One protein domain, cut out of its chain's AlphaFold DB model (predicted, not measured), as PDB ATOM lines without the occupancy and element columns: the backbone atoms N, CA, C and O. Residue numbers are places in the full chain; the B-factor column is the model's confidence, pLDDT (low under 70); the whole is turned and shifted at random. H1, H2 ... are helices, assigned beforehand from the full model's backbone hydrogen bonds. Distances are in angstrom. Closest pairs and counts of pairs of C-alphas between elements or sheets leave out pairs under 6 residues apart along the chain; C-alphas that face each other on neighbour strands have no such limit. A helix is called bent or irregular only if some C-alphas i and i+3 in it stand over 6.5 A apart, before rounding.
ATOM      1  N   THR A 158     155.915 212.224 214.803       40.88
ATOM      2  CA  THR A 158     156.784 213.372 215.046       40.88
ATOM      3  C   THR A 158     158.220 212.972 214.730       40.88
ATOM      4  O   THR A 158     158.825 212.193 215.459       40.88
ATOM      5  N   LEU A 159     158.743 213.564 213.650       40.25
ATOM      6  CA  LEU A 159     160.086 213.420 213.065       40.25
ATOM      7  C   LEU A 159     160.208 212.342 211.977       40.25
ATOM      8  O   LEU A 159     160.593 211.210 212.231       40.25
ATOM      9  N   LEU A 160     159.971 212.794 210.740       49.16
ATOM     10  CA  LEU A 160     160.851 212.565 209.592       49.16
ATOM     11  C   LEU A 160     161.389 211.126 209.509       49.16
ATOM     12  O   LEU A 160     162.568 210.903 209.782       49.16
ATOM     13  N   GLU A 161     160.565 210.171 209.063       53.03
ATOM     14  CA  GLU A 161     161.033 208.827 208.663       53.03
ATOM     15  C   GLU A 161     162.293 208.933 207.785       53.03
ATOM     16  O   GLU A 161     163.276 208.209 207.967       53.03
ATOM     17  N   GLY A 162     162.333 209.978 206.954       58.81
ATOM     18  CA  GLY A 162     163.493 210.297 206.156       58.81
ATOM     19  C   GLY A 162     164.737 210.818 206.879       58.81
ATOM     20  O   GLY A 162     165.832 210.648 206.356       58.81
ATOM     21  N   GLU A 163     164.668 211.453 208.052       69.06
ATOM     22  CA  GLU A 163     165.885 211.894 208.761       69.06
ATOM     23  C   GLU A 163     166.700 210.729 209.308       69.06
ATOM     24  O   GLU A 163     167.928 210.759 209.218       69.06
ATOM     25  N   ALA A 164     166.043 209.690 209.818       75.62
ATOM     26  CA  ALA A 164     166.735 208.515 210.322       75.62
ATOM     27  C   ALA A 164     167.383 207.706 209.198       75.62
ATOM     28  O   ALA A 164     168.563 207.370 209.298       75.62
ATOM     29  N   ALA A 165     166.653 207.469 208.104       80.19
ATOM     30  CA  ALA A 165     167.186 206.800 206.921       80.19
ATOM     31  C   ALA A 165     168.322 207.612 206.269       80.19
ATOM     32  O   ALA A 165     169.371 207.057 205.938       80.19
ATOM     33  N   ARG A 166     168.180 208.945 206.159       82.44
ATOM     34  CA  ARG A 166     169.246 209.843 205.668       82.44
ATOM     35  C   ARG A 166     170.469 209.833 206.575       82.44
ATOM     36  O   ARG A 166     171.588 209.707 206.081       82.44
ATOM     37  N   GLY A 167     170.259 209.976 207.883       86.25
ATOM     38  CA  GLY A 167     171.314 209.946 208.890       86.25
ATOM     39  C   GLY A 167     172.076 208.629 208.832       86.25
ATOM     40  O   GLY A 167     173.293 208.641 208.706       86.25
ATOM     41  N   MET A 168     171.362 207.505 208.805       90.88
ATOM     42  CA  MET A 168     171.949 206.177 208.658       90.88
ATOM     43  C   MET A 168     172.746 206.030 207.360       90.88
ATOM     44  O   MET A 168     173.904 205.623 207.412       90.88
ATOM     45  N   CYS A 169     172.171 206.403 206.211       91.44
ATOM     46  CA  CYS A 169     172.865 206.340 204.924       91.44
ATOM     47  C   CYS A 169     174.188 207.117 204.971       91.44
ATOM     48  O   CYS A 169     175.255 206.566 204.720       91.44
ATOM     49  N   ARG A 170     174.139 208.389 205.383       89.56
ATOM     50  CA  ARG A 170     175.324 209.253 205.443       89.56
ATOM     51  C   ARG A 170     176.382 208.761 206.424       89.56
ATOM     52  O   ARG A 170     177.573 208.874 206.151       89.56
ATOM     53  N   ASP A 171     175.943 208.282 207.578       91.81
ATOM     54  CA  ASP A 171     176.825 207.975 208.696       91.81
ATOM     55  C   ASP A 171     177.567 206.654 208.525       91.81
ATOM     56  O   ASP A 171     178.696 206.528 209.003       91.81
ATOM     57  N   VAL A 172     176.916 205.653 207.924       93.75
ATOM     58  CA  VAL A 172     177.452 204.287 207.876       93.75
ATOM     59  C   VAL A 172     177.462 203.660 206.484       93.75
ATOM     60  O   VAL A 172     177.999 202.565 206.359       93.75
ATOM     61  N   PHE A 173     176.986 204.345 205.439       93.44
ATOM     62  CA  PHE A 173     177.061 203.914 204.032       93.44
ATOM     63  C   PHE A 173     177.707 205.003 203.148       93.44
ATOM     64  O   PHE A 173     177.076 205.526 202.229       93.44
ATOM     65  N   PRO A 174     178.978 205.375 203.398       85.75
ATOM     66  CA  PRO A 174     179.605 206.568 202.814       85.75
ATOM     67  C   PRO A 174     179.766 206.519 201.287       85.75
ATOM     68  O   PRO A 174     179.941 207.561 200.658       85.75
ATOM     69  N   SER A 175     179.730 205.326 200.690       89.00
ATOM     70  CA  SER A 175     179.825 205.128 199.239       89.00
ATOM     71  C   SER A 175     178.464 204.986 198.554       89.00
ATOM     72  O   SER A 175     178.417 204.885 197.329       89.00
ATOM     73  N   ALA A 176     177.359 204.985 199.307       89.19
ATOM     74  CA  ALA A 176     176.021 204.997 198.735       89.19
ATOM     75  C   ALA A 176     175.656 206.408 198.244       89.19
ATOM     76  O   ALA A 176     176.073 207.420 198.809       89.19
ATOM     77  N   ASN A 177     174.828 206.491 197.199       86.69
ATOM     78  CA  ASN A 177     174.292 207.760 196.698       86.69
ATOM     79  C   ASN A 177     173.152 208.266 197.602       86.69
ATOM     80  O   ASN A 177     171.979 208.259 197.217       86.69
ATOM     81  N   CYS A 178     173.499 208.649 198.831       86.06
ATOM     82  CA  CYS A 178     172.544 209.102 199.831       86.06
ATOM     83  C   CYS A 178     171.852 210.393 199.385       86.06
ATOM     84  O   CYS A 178     172.499 211.356 198.973       86.06
ATOM     85  N   SER A 179     170.522 210.424 199.488       77.06
ATOM     86  CA  SER A 179     169.751 211.629 199.202       77.06
ATOM     87  C   SER A 179     170.088 212.719 200.223       77.06
ATOM     88  O   SER A 179     169.922 212.525 201.428       77.06
ATOM     89  N   ASN A 180     170.534 213.877 199.731       70.44
ATOM     90  CA  ASN A 180     170.619 215.111 200.517       70.44
ATOM     91  C   ASN A 180     169.320 215.930 200.439       70.44
ATOM     92  O   ASN A 180     169.235 216.998 201.041       70.44
ATOM     93  N   ASP A 181     168.330 215.457 199.675       66.44
ATOM     94  CA  ASP A 181     167.055 216.133 199.489       66.44
ATOM     95  C   ASP A 181     166.209 216.023 200.766       66.44
ATOM     96  O   ASP A 181     166.030 214.941 201.341       66.44
ATOM     97  N   SER A 182     165.693 217.160 201.231       61.69
ATOM     98  CA  SER A 182     164.778 217.200 202.368       61.69
ATOM     99  C   SER A 182     163.421 216.577 202.031       61.69
ATOM    100  O   SER A 182     162.766 216.076 202.946       61.69
ATOM    101  N   SER A 183     163.038 216.551 200.748       67.31
ATOM    102  CA  SER A 183     161.723 216.116 200.271       67.31
ATOM    103  C   SER A 183     161.554 214.602 200.127       67.31
ATOM    104  O   SER A 183     160.438 214.132 200.309       67.31
ATOM    105  N   ALA A 184     162.628 213.842 199.868       75.56
ATOM    106  CA  ALA A 184     162.576 212.378 199.791       75.56
ATOM    107  C   ALA A 184     163.873 211.732 200.328       75.56
ATOM    108  O   ALA A 184     164.966 212.001 199.801       75.56
ATOM    109  N   PRO A 185     163.802 210.888 201.373       81.69
ATOM    110  CA  PRO A 185     164.947 210.129 201.857       81.69
ATOM    111  C   PRO A 185     165.429 209.068 200.863       81.69
ATOM    112  O   PRO A 185     164.799 208.785 199.844       81.69
ATOM    113  N   THR A 186     166.617 208.519 201.130       85.44
ATOM    114  CA  THR A 186     167.305 207.609 200.202       85.44
ATOM    115  C   THR A 186     166.481 206.361 199.890       85.44
ATOM    116  O   THR A 186     166.405 205.971 198.732       85.44
ATOM    117  N   ASP A 187     165.861 205.750 200.893       85.25
ATOM    118  CA  ASP A 187     165.030 204.553 200.764       85.25
ATOM    119  C   ASP A 187     163.775 204.814 199.922       85.25
ATOM    120  O   ASP A 187     163.562 204.109 198.937       85.25
ATOM    121  N   GLU A 188     163.020 205.881 200.198       84.94
ATOM    122  CA  GLU A 188     161.877 206.283 199.357       84.94
ATOM    123  C   GLU A 188     162.294 206.535 197.900       84.94
ATOM    124  O   GLU A 188     161.626 206.098 196.960       84.94
ATOM    125  N   ARG A 189     163.446 207.183 197.680       86.69
ATOM    126  CA  ARG A 189     163.989 207.386 196.330       86.69
ATOM    127  C   ARG A 189     164.315 206.059 195.641       86.69
ATOM    128  O   ARG A 189     164.076 205.933 194.440       86.69
ATOM    129  N   MET A 190     164.868 205.084 196.364       90.75
ATOM    130  CA  MET A 190     165.156 203.755 195.819       90.75
ATOM    131  C   MET A 190     163.866 203.026 195.435       90.75
ATOM    132  O   MET A 190     163.777 202.531 194.312       90.75
ATOM    133  N   PHE A 191     162.846 203.039 196.296       88.56
ATOM    134  CA  PHE A 191     161.531 202.473 195.977       88.56
ATOM    135  C   PHE A 191     160.869 203.177 194.784       88.56
ATOM    136  O   PHE A 191     160.371 202.499 193.891       88.56
ATOM    137  N   SER A 192     160.968 204.507 194.679       88.44
ATOM    138  CA  SER A 192     160.471 205.274 193.522       88.44
ATOM    139  C   SER A 192     161.171 204.918 192.202       88.44
ATOM    140  O   SER A 192     160.564 204.991 191.131       88.44
ATOM    141  N   ILE A 193     162.460 204.563 192.246       92.25
ATOM    142  CA  ILE A 193     163.186 204.077 191.063       92.25
ATOM    143  C   ILE A 193     162.700 202.673 190.688       92.25
ATOM    144  O   ILE A 193     162.514 202.389 189.506       92.25
ATOM    145  N   LEU A 194     162.483 201.804 191.678       93.19
ATOM    146  CA  LEU A 194     161.998 200.442 191.456       93.19
ATOM    147  C   LEU A 194     160.573 200.429 190.890       93.19
ATOM    148  O   LEU A 194     160.326 199.724 189.915       93.19
ATOM    149  N   SER A 195     159.660 201.243 191.426       89.19
ATOM    150  CA  SER A 195     158.261 201.288 190.974       89.19
ATOM    151  C   SER A 195     158.118 201.763 189.525       89.19
ATOM    152  O   SER A 195     157.289 201.247 188.781       89.19
ATOM    153  N   ARG A 196     158.989 202.672 189.072       91.38
ATOM    154  CA  ARG A 196     158.997 203.182 187.688       91.38
ATOM    155  C   ARG A 196     159.832 202.355 186.720       91.38
ATOM    156  O   ARG A 196     159.855 202.641 185.523       91.38
ATOM    157  N   LEU A 197     160.516 201.315 187.197       93.94
ATOM    158  CA  LEU A 197     161.484 200.572 186.391       93.94
ATOM    159  C   LEU A 197     160.849 199.928 185.148       93.94
ATOM    160  O   LEU A 197     161.470 199.907 184.086       93.94
ATOM    161  N   ARG A 198     159.606 199.448 185.264       91.75
ATOM    162  CA  ARG A 198     158.850 198.845 184.152       91.75
ATOM    163  C   ARG A 198     158.559 199.832 183.032       91.75
ATOM    164  O   ARG A 198     158.602 199.457 181.865       91.75
ATOM    165  N   GLU A 199     158.268 201.073 183.392       92.25
ATOM    166  CA  GLU A 199     157.903 202.126 182.448       92.25
ATOM    167  C   GLU A 199     159.153 202.770 181.846       92.25
ATOM    168  O   GLU A 199     159.256 202.930 180.631       92.25
ATOM    169  N   GLU A 200     160.134 203.102 182.687       95.12
ATOM    170  CA  GLU A 200     161.297 203.885 182.276       95.12
ATOM    171  C   GLU A 200     162.426 203.024 181.686       95.12
ATOM    172  O   GLU A 200     163.149 203.480 180.796       95.12
ATOM    173  N   ARG A 201     162.648 201.801 182.196       95.25
ATOM    174  CA  ARG A 201     163.811 200.958 181.837       95.25
ATOM    175  C   ARG A 201     163.492 199.451 181.826       95.25
ATOM    176  O   ARG A 201     164.226 198.674 182.445       95.25
ATOM    177  N   PRO A 202     162.474 198.992 181.072       93.81
ATOM    178  CA  PRO A 202     162.034 197.591 181.092       93.81
ATOM    179  C   PRO A 202     163.138 196.591 180.720       93.81
ATOM    180  O   PRO A 202     163.200 195.498 181.272       93.81
ATOM    181  N   HIS A 203     164.069 196.980 179.843       93.69
ATOM    182  CA  HIS A 203     165.197 196.137 179.432       93.69
ATOM    183  C   HIS A 203     166.113 195.715 180.596       93.69
ATOM    184  O   HIS A 203     166.753 194.670 180.505       93.69
ATOM    185  N   LEU A 204     166.179 196.486 181.692       94.69
ATOM    186  CA  LEU A 204     166.987 196.124 182.863       94.69
ATOM    187  C   LEU A 204     166.388 194.949 183.642       94.69
ATOM    188  O   LEU A 204     167.135 194.206 184.273       94.69
ATOM    189  N   ILE A 205     165.069 194.760 183.588       93.50
ATOM    190  CA  ILE A 205     164.369 193.685 184.304       93.50
ATOM    191  C   ILE A 205     164.782 192.321 183.737       93.50
ATOM    192  O   ILE A 205     165.074 191.404 184.499       93.50
ATOM    193  N   ASP A 206     164.875 192.209 182.412       91.50
ATOM    194  CA  ASP A 206     165.259 190.967 181.731       91.50
ATOM    195  C   ASP A 206     166.779 190.776 181.619       91.50
ATOM    196  O   ASP A 206     167.256 189.651 181.466       91.50
ATOM    197  N   ALA A 207     167.555 191.864 181.689       95.12
ATOM    198  CA  ALA A 207     169.014 191.812 181.594       95.12
ATOM    199  C   ALA A 207     169.683 191.177 182.824       95.12
ATOM    200  O   ALA A 207     170.825 190.726 182.733       95.12
ATOM    201  N   HIS A 208     168.986 191.128 183.963       96.38
ATOM    202  CA  HIS A 208     169.521 190.606 185.217       96.38
ATOM    203  C   HIS A 208     168.854 189.279 185.599       96.38
ATOM    204  O   HIS A 208     167.644 189.125 185.444       96.38
ATOM    205  N   PRO A 209     169.619 188.299 186.109       95.12
ATOM    206  CA  PRO A 209     169.090 186.973 186.421       95.12
ATOM    207  C   PRO A 209     168.136 186.956 187.625       95.12
ATOM    208  O   PRO A 209     167.253 186.097 187.684       95.12
ATOM    209  N   ASP A 210     168.317 187.868 188.579       96.88
ATOM    210  CA  ASP A 210     167.544 187.964 189.815       96.88
ATOM    211  C   ASP A 210     167.523 189.392 190.380       96.88
ATOM    212  O   ASP A 210     168.255 190.279 189.920       96.88
ATOM    213  N   PHE A 211     166.664 189.586 191.383       96.38
ATOM    214  CA  PHE A 211     166.428 190.875 192.027       96.38
ATOM    215  C   PHE A 211     167.659 191.456 192.724       96.38
ATOM    216  O   PHE A 211     167.936 192.634 192.503       96.38
ATOM    217  N   PRO A 212     168.471 190.683 193.467       95.81
ATOM    218  CA  PRO A 212     169.706 191.209 194.039       95.81
ATOM    219  C   PRO A 212     170.658 191.746 192.969       95.81
ATOM    220  O   PRO A 212     171.147 192.867 193.097       95.81
ATOM    221  N   THR A 213     170.871 191.014 191.869       97.00
ATOM    222  CA  THR A 213     171.745 191.488 190.786       97.00
ATOM    223  C   THR A 213     171.193 192.765 190.144       97.00
ATOM    224  O   THR A 213     171.954 193.692 189.858       97.00
ATOM    225  N   LEU A 214     169.869 192.860 189.967       97.06
ATOM    226  CA  LEU A 214     169.219 194.089 189.511       97.06
ATOM    227  C   LEU A 214     169.462 195.251 190.489       97.06
ATOM    228  O   LEU A 214     169.847 196.334 190.048       97.06
ATOM    229  N   LEU A 215     169.309 195.038 191.800       96.38
ATOM    230  CA  LEU A 215     169.580 196.064 192.812       96.38
ATOM    231  C   LEU A 215     171.042 196.530 192.770       96.38
ATOM    232  O   LEU A 215     171.287 197.736 192.770       96.38
ATOM    233  N   HIS A 216     172.009 195.612 192.653       96.25
ATOM    234  CA  HIS A 216     173.427 195.966 192.502       96.25
ATOM    235  C   HIS A 216     173.670 196.807 191.243       96.25
ATOM    236  O   HIS A 216     174.416 197.784 191.297       96.25
ATOM    237  N   SER A 217     173.006 196.492 190.127       96.50
ATOM    238  CA  SER A 217     173.137 197.272 188.887       96.50
ATOM    239  C   SER A 217     172.604 198.704 189.012       96.50
ATOM    240  O   SER A 217     173.130 199.622 188.383       96.50
ATOM    241  N   LEU A 218     171.564 198.901 189.829       95.44
ATOM    242  CA  LEU A 218     170.907 200.193 190.016       95.44
ATOM    243  C   LEU A 218     171.597 201.046 191.081       95.44
ATOM    244  O   LEU A 218     171.652 202.271 190.946       95.44
ATOM    245  N   PHE A 219     172.089 200.414 192.145       95.00
ATOM    246  CA  PHE A 219     172.446 201.101 193.385       95.00
ATOM    247  C   PHE A 219     173.883 200.852 193.858       95.00
ATOM    248  O   PHE A 219     174.350 201.556 194.755       95.00
ATOM    249  N   GLY A 220     174.601 199.902 193.250       95.06
ATOM    250  CA  GLY A 220     175.922 199.459 193.697       95.06
ATOM    251  C   GLY A 220     175.887 198.745 195.052       95.06
ATOM    252  O   GLY A 220     174.872 198.741 195.745       95.06
ATOM    253  N   ASP A 221     177.014 198.156 195.450       94.12
ATOM    254  CA  ASP A 221     177.100 197.307 196.651       94.12
ATOM    255  C   ASP A 221     176.638 198.021 197.922       94.12
ATOM    256  O   ASP A 221     175.881 197.473 198.721       94.12
ATOM    257  N   GLU A 222     177.041 199.281 198.081       93.25
ATOM    258  CA  GLU A 222     176.723 200.038 199.286       93.25
ATOM    259  C   GLU A 222     175.272 200.532 199.317       93.25
ATOM    260  O   GLU A 222     174.672 200.637 200.387       93.25
ATOM    261  N   GLY A 223     174.678 200.767 198.144       93.81
ATOM    262  CA  GLY A 223     173.247 201.021 198.025       93.81
ATOM    263  C   GLY A 223     172.425 199.779 198.367       93.81
ATOM    264  O   GLY A 223     171.450 199.890 199.105       93.81
ATOM    265  N   VAL A 224     172.841 198.593 197.910       93.44
ATOM    266  CA  VAL A 224     172.182 197.325 198.268       93.44
ATOM    267  C   VAL A 224     172.283 197.049 199.765       93.44
ATOM    268  O   VAL A 224     171.269 196.736 200.383       93.44
ATOM    269  N   ALA A 225     173.452 197.247 200.377       92.06
ATOM    270  CA  ALA A 225     173.617 197.077 201.821       92.06
ATOM    271  C   ALA A 225     172.741 198.056 202.631       92.06
ATOM    272  O   ALA A 225     172.193 197.695 203.673       92.06
ATOM    273  N   PHE A 226     172.569 199.295 202.151       92.06
ATOM    274  CA  PHE A 226     171.620 200.238 202.743       92.06
ATOM    275  C   PHE A 226     170.164 199.784 202.556       92.06
ATOM    276  O   PHE A 226     169.373 199.868 203.496       92.06
ATOM    277  N   PHE A 227     169.802 199.281 201.373       90.94
ATOM    278  CA  PHE A 227     168.460 198.764 201.095       90.94
ATOM    279  C   PHE A 227     168.115 197.572 201.991       90.94
ATOM    280  O   PHE A 227     167.039 197.548 202.585       90.94
ATOM    281  N   GLU A 228     169.043 196.626 202.149       89.12
ATOM    282  CA  GLU A 228     168.912 195.476 203.046       89.12
ATOM    283  C   GLU A 228     168.723 195.913 204.502       89.12
ATOM    284  O   GLU A 228     167.819 195.426 205.174       89.12
ATOM    285  N   ALA A 229     169.486 196.902 204.977       88.31
ATOM    286  CA  ALA A 229     169.340 197.427 206.336       88.31
ATOM    287  C   ALA A 229     167.968 198.077 206.623       88.31
ATOM    288  O   ALA A 229     167.617 198.254 207.791       88.31
ATOM    289  N   ASN A 230     167.201 198.432 205.584       81.75
ATOM    290  CA  ASN A 230     165.873 199.045 205.698       81.75
ATOM    291  C   ASN A 230     164.711 198.111 205.323       81.75
ATOM    292  O   ASN A 230     163.558 198.480 205.564       81.75
ATOM    293  N   SER A 231     164.986 196.934 204.755       77.56
ATOM    294  CA  SER A 231     163.985 196.067 204.116       77.56
ATOM    295  C   SER A 231     163.910 194.681 204.765       77.56
ATOM    296  O   SER A 231     164.691 194.337 205.649       77.56
ATOM    297  N   TYR A 232     162.951 193.863 204.330       75.31
ATOM    298  CA  TYR A 232     162.906 192.436 204.668       75.31
ATOM    299  C   TYR A 232     164.001 191.669 203.913       75.31
ATOM    300  O   TYR A 232     164.180 191.884 202.710       75.31
ATOM    301  N   HIS A 233     164.701 190.737 204.573       83.19
ATOM    302  CA  HIS A 233     165.821 190.034 203.934       83.19
ATOM    303  C   HIS A 233     165.364 189.104 202.809       83.19
ATOM    304  O   HIS A 233     166.066 188.935 201.812       83.19
ATOM    305  N   SER A 234     164.151 188.557 202.900       84.69
ATOM    306  CA  SER A 234     163.585 187.736 201.829       84.69
ATOM    307  C   SER A 234     163.471 188.481 200.501       84.69
ATOM    308  O   SER A 234     163.641 187.853 199.454       84.69
ATOM    309  N   LEU A 235     163.226 189.797 200.521       85.31
ATOM    310  CA  LEU A 235     163.119 190.605 199.305       85.31
ATOM    311  C   LEU A 235     164.480 190.765 198.615       85.31
ATOM    312  O   LEU A 235     164.540 190.762 197.393       85.31
ATOM    313  N   VAL A 236     165.573 190.838 199.379       87.00
ATOM    314  CA  VAL A 236     166.948 190.947 198.854       87.00
ATOM    315  C   VAL A 236     167.626 189.592 198.637       87.00
ATOM    316  O   VAL A 236     168.823 189.520 198.371       87.00
ATOM    317  N   SER A 237     166.874 188.496 198.729       91.06
ATOM    318  CA  SER A 237     167.361 187.167 198.358       91.06
ATOM    319  C   SER A 237     167.202 186.919 196.853       91.06
ATOM    320  O   SER A 237     166.489 187.643 196.163       91.06
ATOM    321  N   SER A 238     167.855 185.884 196.316       95.12
ATOM    322  CA  SER A 238     167.755 185.552 194.886       95.12
ATOM    323  C   SER A 238     166.314 185.136 194.525       95.12
ATOM    324  O   SER A 238     165.871 184.023 194.824       95.12
ATOM    325  N   ILE A 239     165.564 186.071 193.928       96.25
ATOM    326  CA  ILE A 239     164.166 185.940 193.481       96.25
ATOM    327  C   ILE A 239     163.973 186.593 192.107       96.25
ATOM    328  O   ILE A 239     164.812 187.369 191.645       96.25
ATOM    329  N   SER A 240     162.859 186.296 191.442       97.06
ATOM    330  CA  SER A 240     162.491 186.922 190.166       97.06
ATOM    331  C   SER A 240     162.350 188.448 190.265       97.06
ATOM    332  O   SER A 240     161.573 188.939 191.081       97.06
ATOM    333  N   ASN A 241     162.937 189.174 189.305       95.94
ATOM    334  CA  ASN A 241     162.736 190.621 189.135       95.94
ATOM    335  C   ASN A 241     161.258 190.985 188.977       95.94
ATOM    336  O   ASN A 241     160.744 191.833 189.699       95.94
ATOM    337  N   GLN A 242     160.557 190.304 188.062       93.56
ATOM    338  CA  GLN A 242     159.149 190.583 187.782       93.56
ATOM    339  C   GLN A 242     158.277 190.431 189.039       93.56
ATOM    340  O   GLN A 242     157.555 191.360 189.391       93.56
ATOM    341  N   ALA A 243     158.397 189.297 189.733       94.00
ATOM    342  CA  ALA A 243     157.667 189.011 190.965       94.00
ATOM    343  C   ALA A 243     157.974 189.991 192.111       94.00
ATOM    344  O   ALA A 243     157.057 190.375 192.834       94.00
ATOM    345  N   ALA A 244     159.239 190.396 192.275       94.81
ATOM    346  CA  ALA A 244     159.640 191.365 193.295       94.81
ATOM    347  C   ALA A 244     159.015 192.743 193.039       94.81
ATOM    348  O   ALA A 244     158.489 193.363 193.956       94.81
ATOM    349  N   LEU A 245     159.006 193.194 191.782       93.81
ATOM    350  CA  LEU A 245     158.376 194.458 191.398       93.81
ATOM    351  C   LEU A 245     156.845 194.413 191.555       93.81
ATOM    352  O   LEU A 245     156.272 195.373 192.051       93.81
ATOM    353  N   ASP A 246     156.196 193.290 191.207       92.44
ATOM    354  CA  ASP A 246     154.750 193.085 191.431       92.44
ATOM    355  C   ASP A 246     154.400 193.159 192.927       92.44
ATOM    356  O   ASP A 246     153.364 193.707 193.312       92.44
ATOM    357  N   PHE A 247     155.266 192.588 193.771       91.31
ATOM    358  CA  PHE A 247     155.135 192.636 195.223       91.31
ATOM    359  C   PHE A 247     155.301 194.062 195.754       91.31
ATOM    360  O   PHE A 247     154.418 194.531 196.459       91.31
ATOM    361  N   ILE A 248     156.368 194.776 195.371       88.69
ATOM    362  CA  ILE A 248     156.628 196.157 195.819       88.69
ATOM    363  C   ILE A 248     155.455 197.081 195.467       88.69
ATOM    364  O   ILE A 248     154.967 197.807 196.330       88.69
ATOM    365  N   GLU A 249     154.966 197.006 194.226       87.06
ATOM    366  CA  GLU A 249     153.818 197.792 193.748       87.06
ATOM    367  C   GLU A 249     152.549 197.517 194.577       87.06
ATOM    368  O   GLU A 249     151.766 198.417 194.873       87.06
ATOM    369  N   SER A 250     152.357 196.266 194.996       85.50
ATOM    370  CA  SER A 250     151.208 195.859 195.809       85.50
ATOM    371  C   SER A 250     151.367 196.219 197.292       85.50
ATOM    372  O   SER A 250     150.382 196.552 197.953       85.50
ATOM    373  N   GLU A 251     152.586 196.139 197.831       79.38
ATOM    374  CA  GLU A 251     152.879 196.339 199.252       79.38
ATOM    375  C   GLU A 251     152.757 197.815 199.660       79.38
ATOM    376  O   GLU A 251     152.212 198.102 200.730       79.38
ATOM    377  N   GLU A 252     153.145 198.754 198.788       71.25
ATOM    378  CA  GLU A 252     153.027 200.208 199.013       71.25
ATOM    379  C   GLU A 252     151.591 200.617 199.413       71.25
ATOM    380  O   GLU A 252     151.364 201.438 200.310       71.25
ATOM    381  N   GLY A 253     150.587 199.954 198.829       67.81
ATOM    382  CA  GLY A 253     149.170 200.168 199.127       67.81
ATOM    383  C   GLY A 253     148.680 199.576 200.456       67.81
ATOM    384  O   GLY A 253     147.535 199.821 200.836       67.81
ATOM    385  N   THR A 254     149.500 198.808 201.179       66.75
ATOM    386  CA  THR A 254     149.049 197.982 202.316       66.75
ATOM    387  C   THR A 254     149.476 198.497 203.688       66.75
ATOM    388  O   THR A 254     148.948 198.028 204.698       66.75
ATOM    389  N   PHE A 255     150.366 199.486 203.771       73.94
ATOM    390  CA  PHE A 255     150.865 199.983 205.057       73.94
ATOM    391  C   PHE A 255     149.907 200.954 205.757       73.94
ATOM    392  O   PHE A 255     149.364 201.875 205.150       73.94
ATOM    393  N   GLY A 256     149.727 200.760 207.062       80.94
ATOM    394  CA  GLY A 256     148.943 201.597 207.973       80.94
ATOM    395  C   GLY A 256     149.149 201.129 209.415       80.94
ATOM    396  O   GLY A 256     149.923 200.198 209.634       80.94
ATOM    397  N   ALA A 257     148.439 201.726 210.378       87.06
ATOM    398  CA  ALA A 257     148.551 201.361 211.797       87.06
ATOM    399  C   ALA A 257     148.389 199.848 212.016       87.06
ATOM    400  O   ALA A 257     147.531 199.206 211.396       87.06
TER     401      ALA A 257
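AT A GLANCE: This is residues 158 to 257 of the 551 residues of the protein "Amino_oxidase domain-containing protein" of Hypsibius dujardini (UniProt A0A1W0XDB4). A cluster of crossed helices has H2 at its middle, with the bent helix H5 packed on one side of it and H1 across its first end. The short helices H3 and H4 turn the chain at the far end from H1; there H6 begins, crosses the last end of H2 and slants outward. The printed part has 100 residues with six named helices, H1 to H6 in chain order, and no named strand: the class is all helix. It is compact, with a radius of gyration of the C-alphas of 13.5 A and spans of 38 by 33 by 25 A.

HOW THE PARTS SIT: H5, residues 211 to 230, was assigned as one helix by its hydrogen bonds but is bent: C-alphas 218 and 221 are 9.5 A apart. Its arms H5a, residues 211 to 218, and H5b, residues 221 to 230, stand at a steep tilt of 56 degrees. H5b only just touches H2, residues 186 to 195, with 3 pairs of C-alphas within 8 A, the closest Asp 187 and Phe 227 at 6.7 A. H1, residues 161 to 172, touches H2, closest C-alphas Arg 166 and Thr 186 at 6.2 A. H6, residues 241 to 254, touches H2 with residues 245 to 249 alone, closest C-alphas Ser 195 and Glu 249 at 6.3 A, at a steep tilt of 64 degrees. H6 only just touches H4, residues 202 to 207, with 3 pairs of C-alphas within 8 A, Ile 205 and Asn 241 closest at 5.9 A. H3, residues 197 to 200, and H4 only just touch, only at the corner, with 3 such pairs, the closest Arg 198 and Ile 205 at 7.6 A. Every O i to N i+4 pair is within hydrogen-bond range in H1, H2, H5a and H5b, against 1 of 2 in H4 and 8 of 10 in H6; H3 is too short for such a pair.

IN THESE COORDINATES: H1 begins at C-alpha 161 (161.033, 208.827, 208.663) and is 17.1 A long; H2 is 14.4 A, H5b 14.5 A and H5a 10.5 A. H6, 20.4 A, ends at C-alpha 254 (149.049, 197.982, 202.316).

THE WHOLE: The C-alphas of Thr 158 and Ala 207, the two farthest apart, are 41.6 A apart. The printed part has no cut; the link from H1 to H2 is long. The model's pLDDT is under 70 at residues 158 to 163, 181 to 183 and 253 to 254.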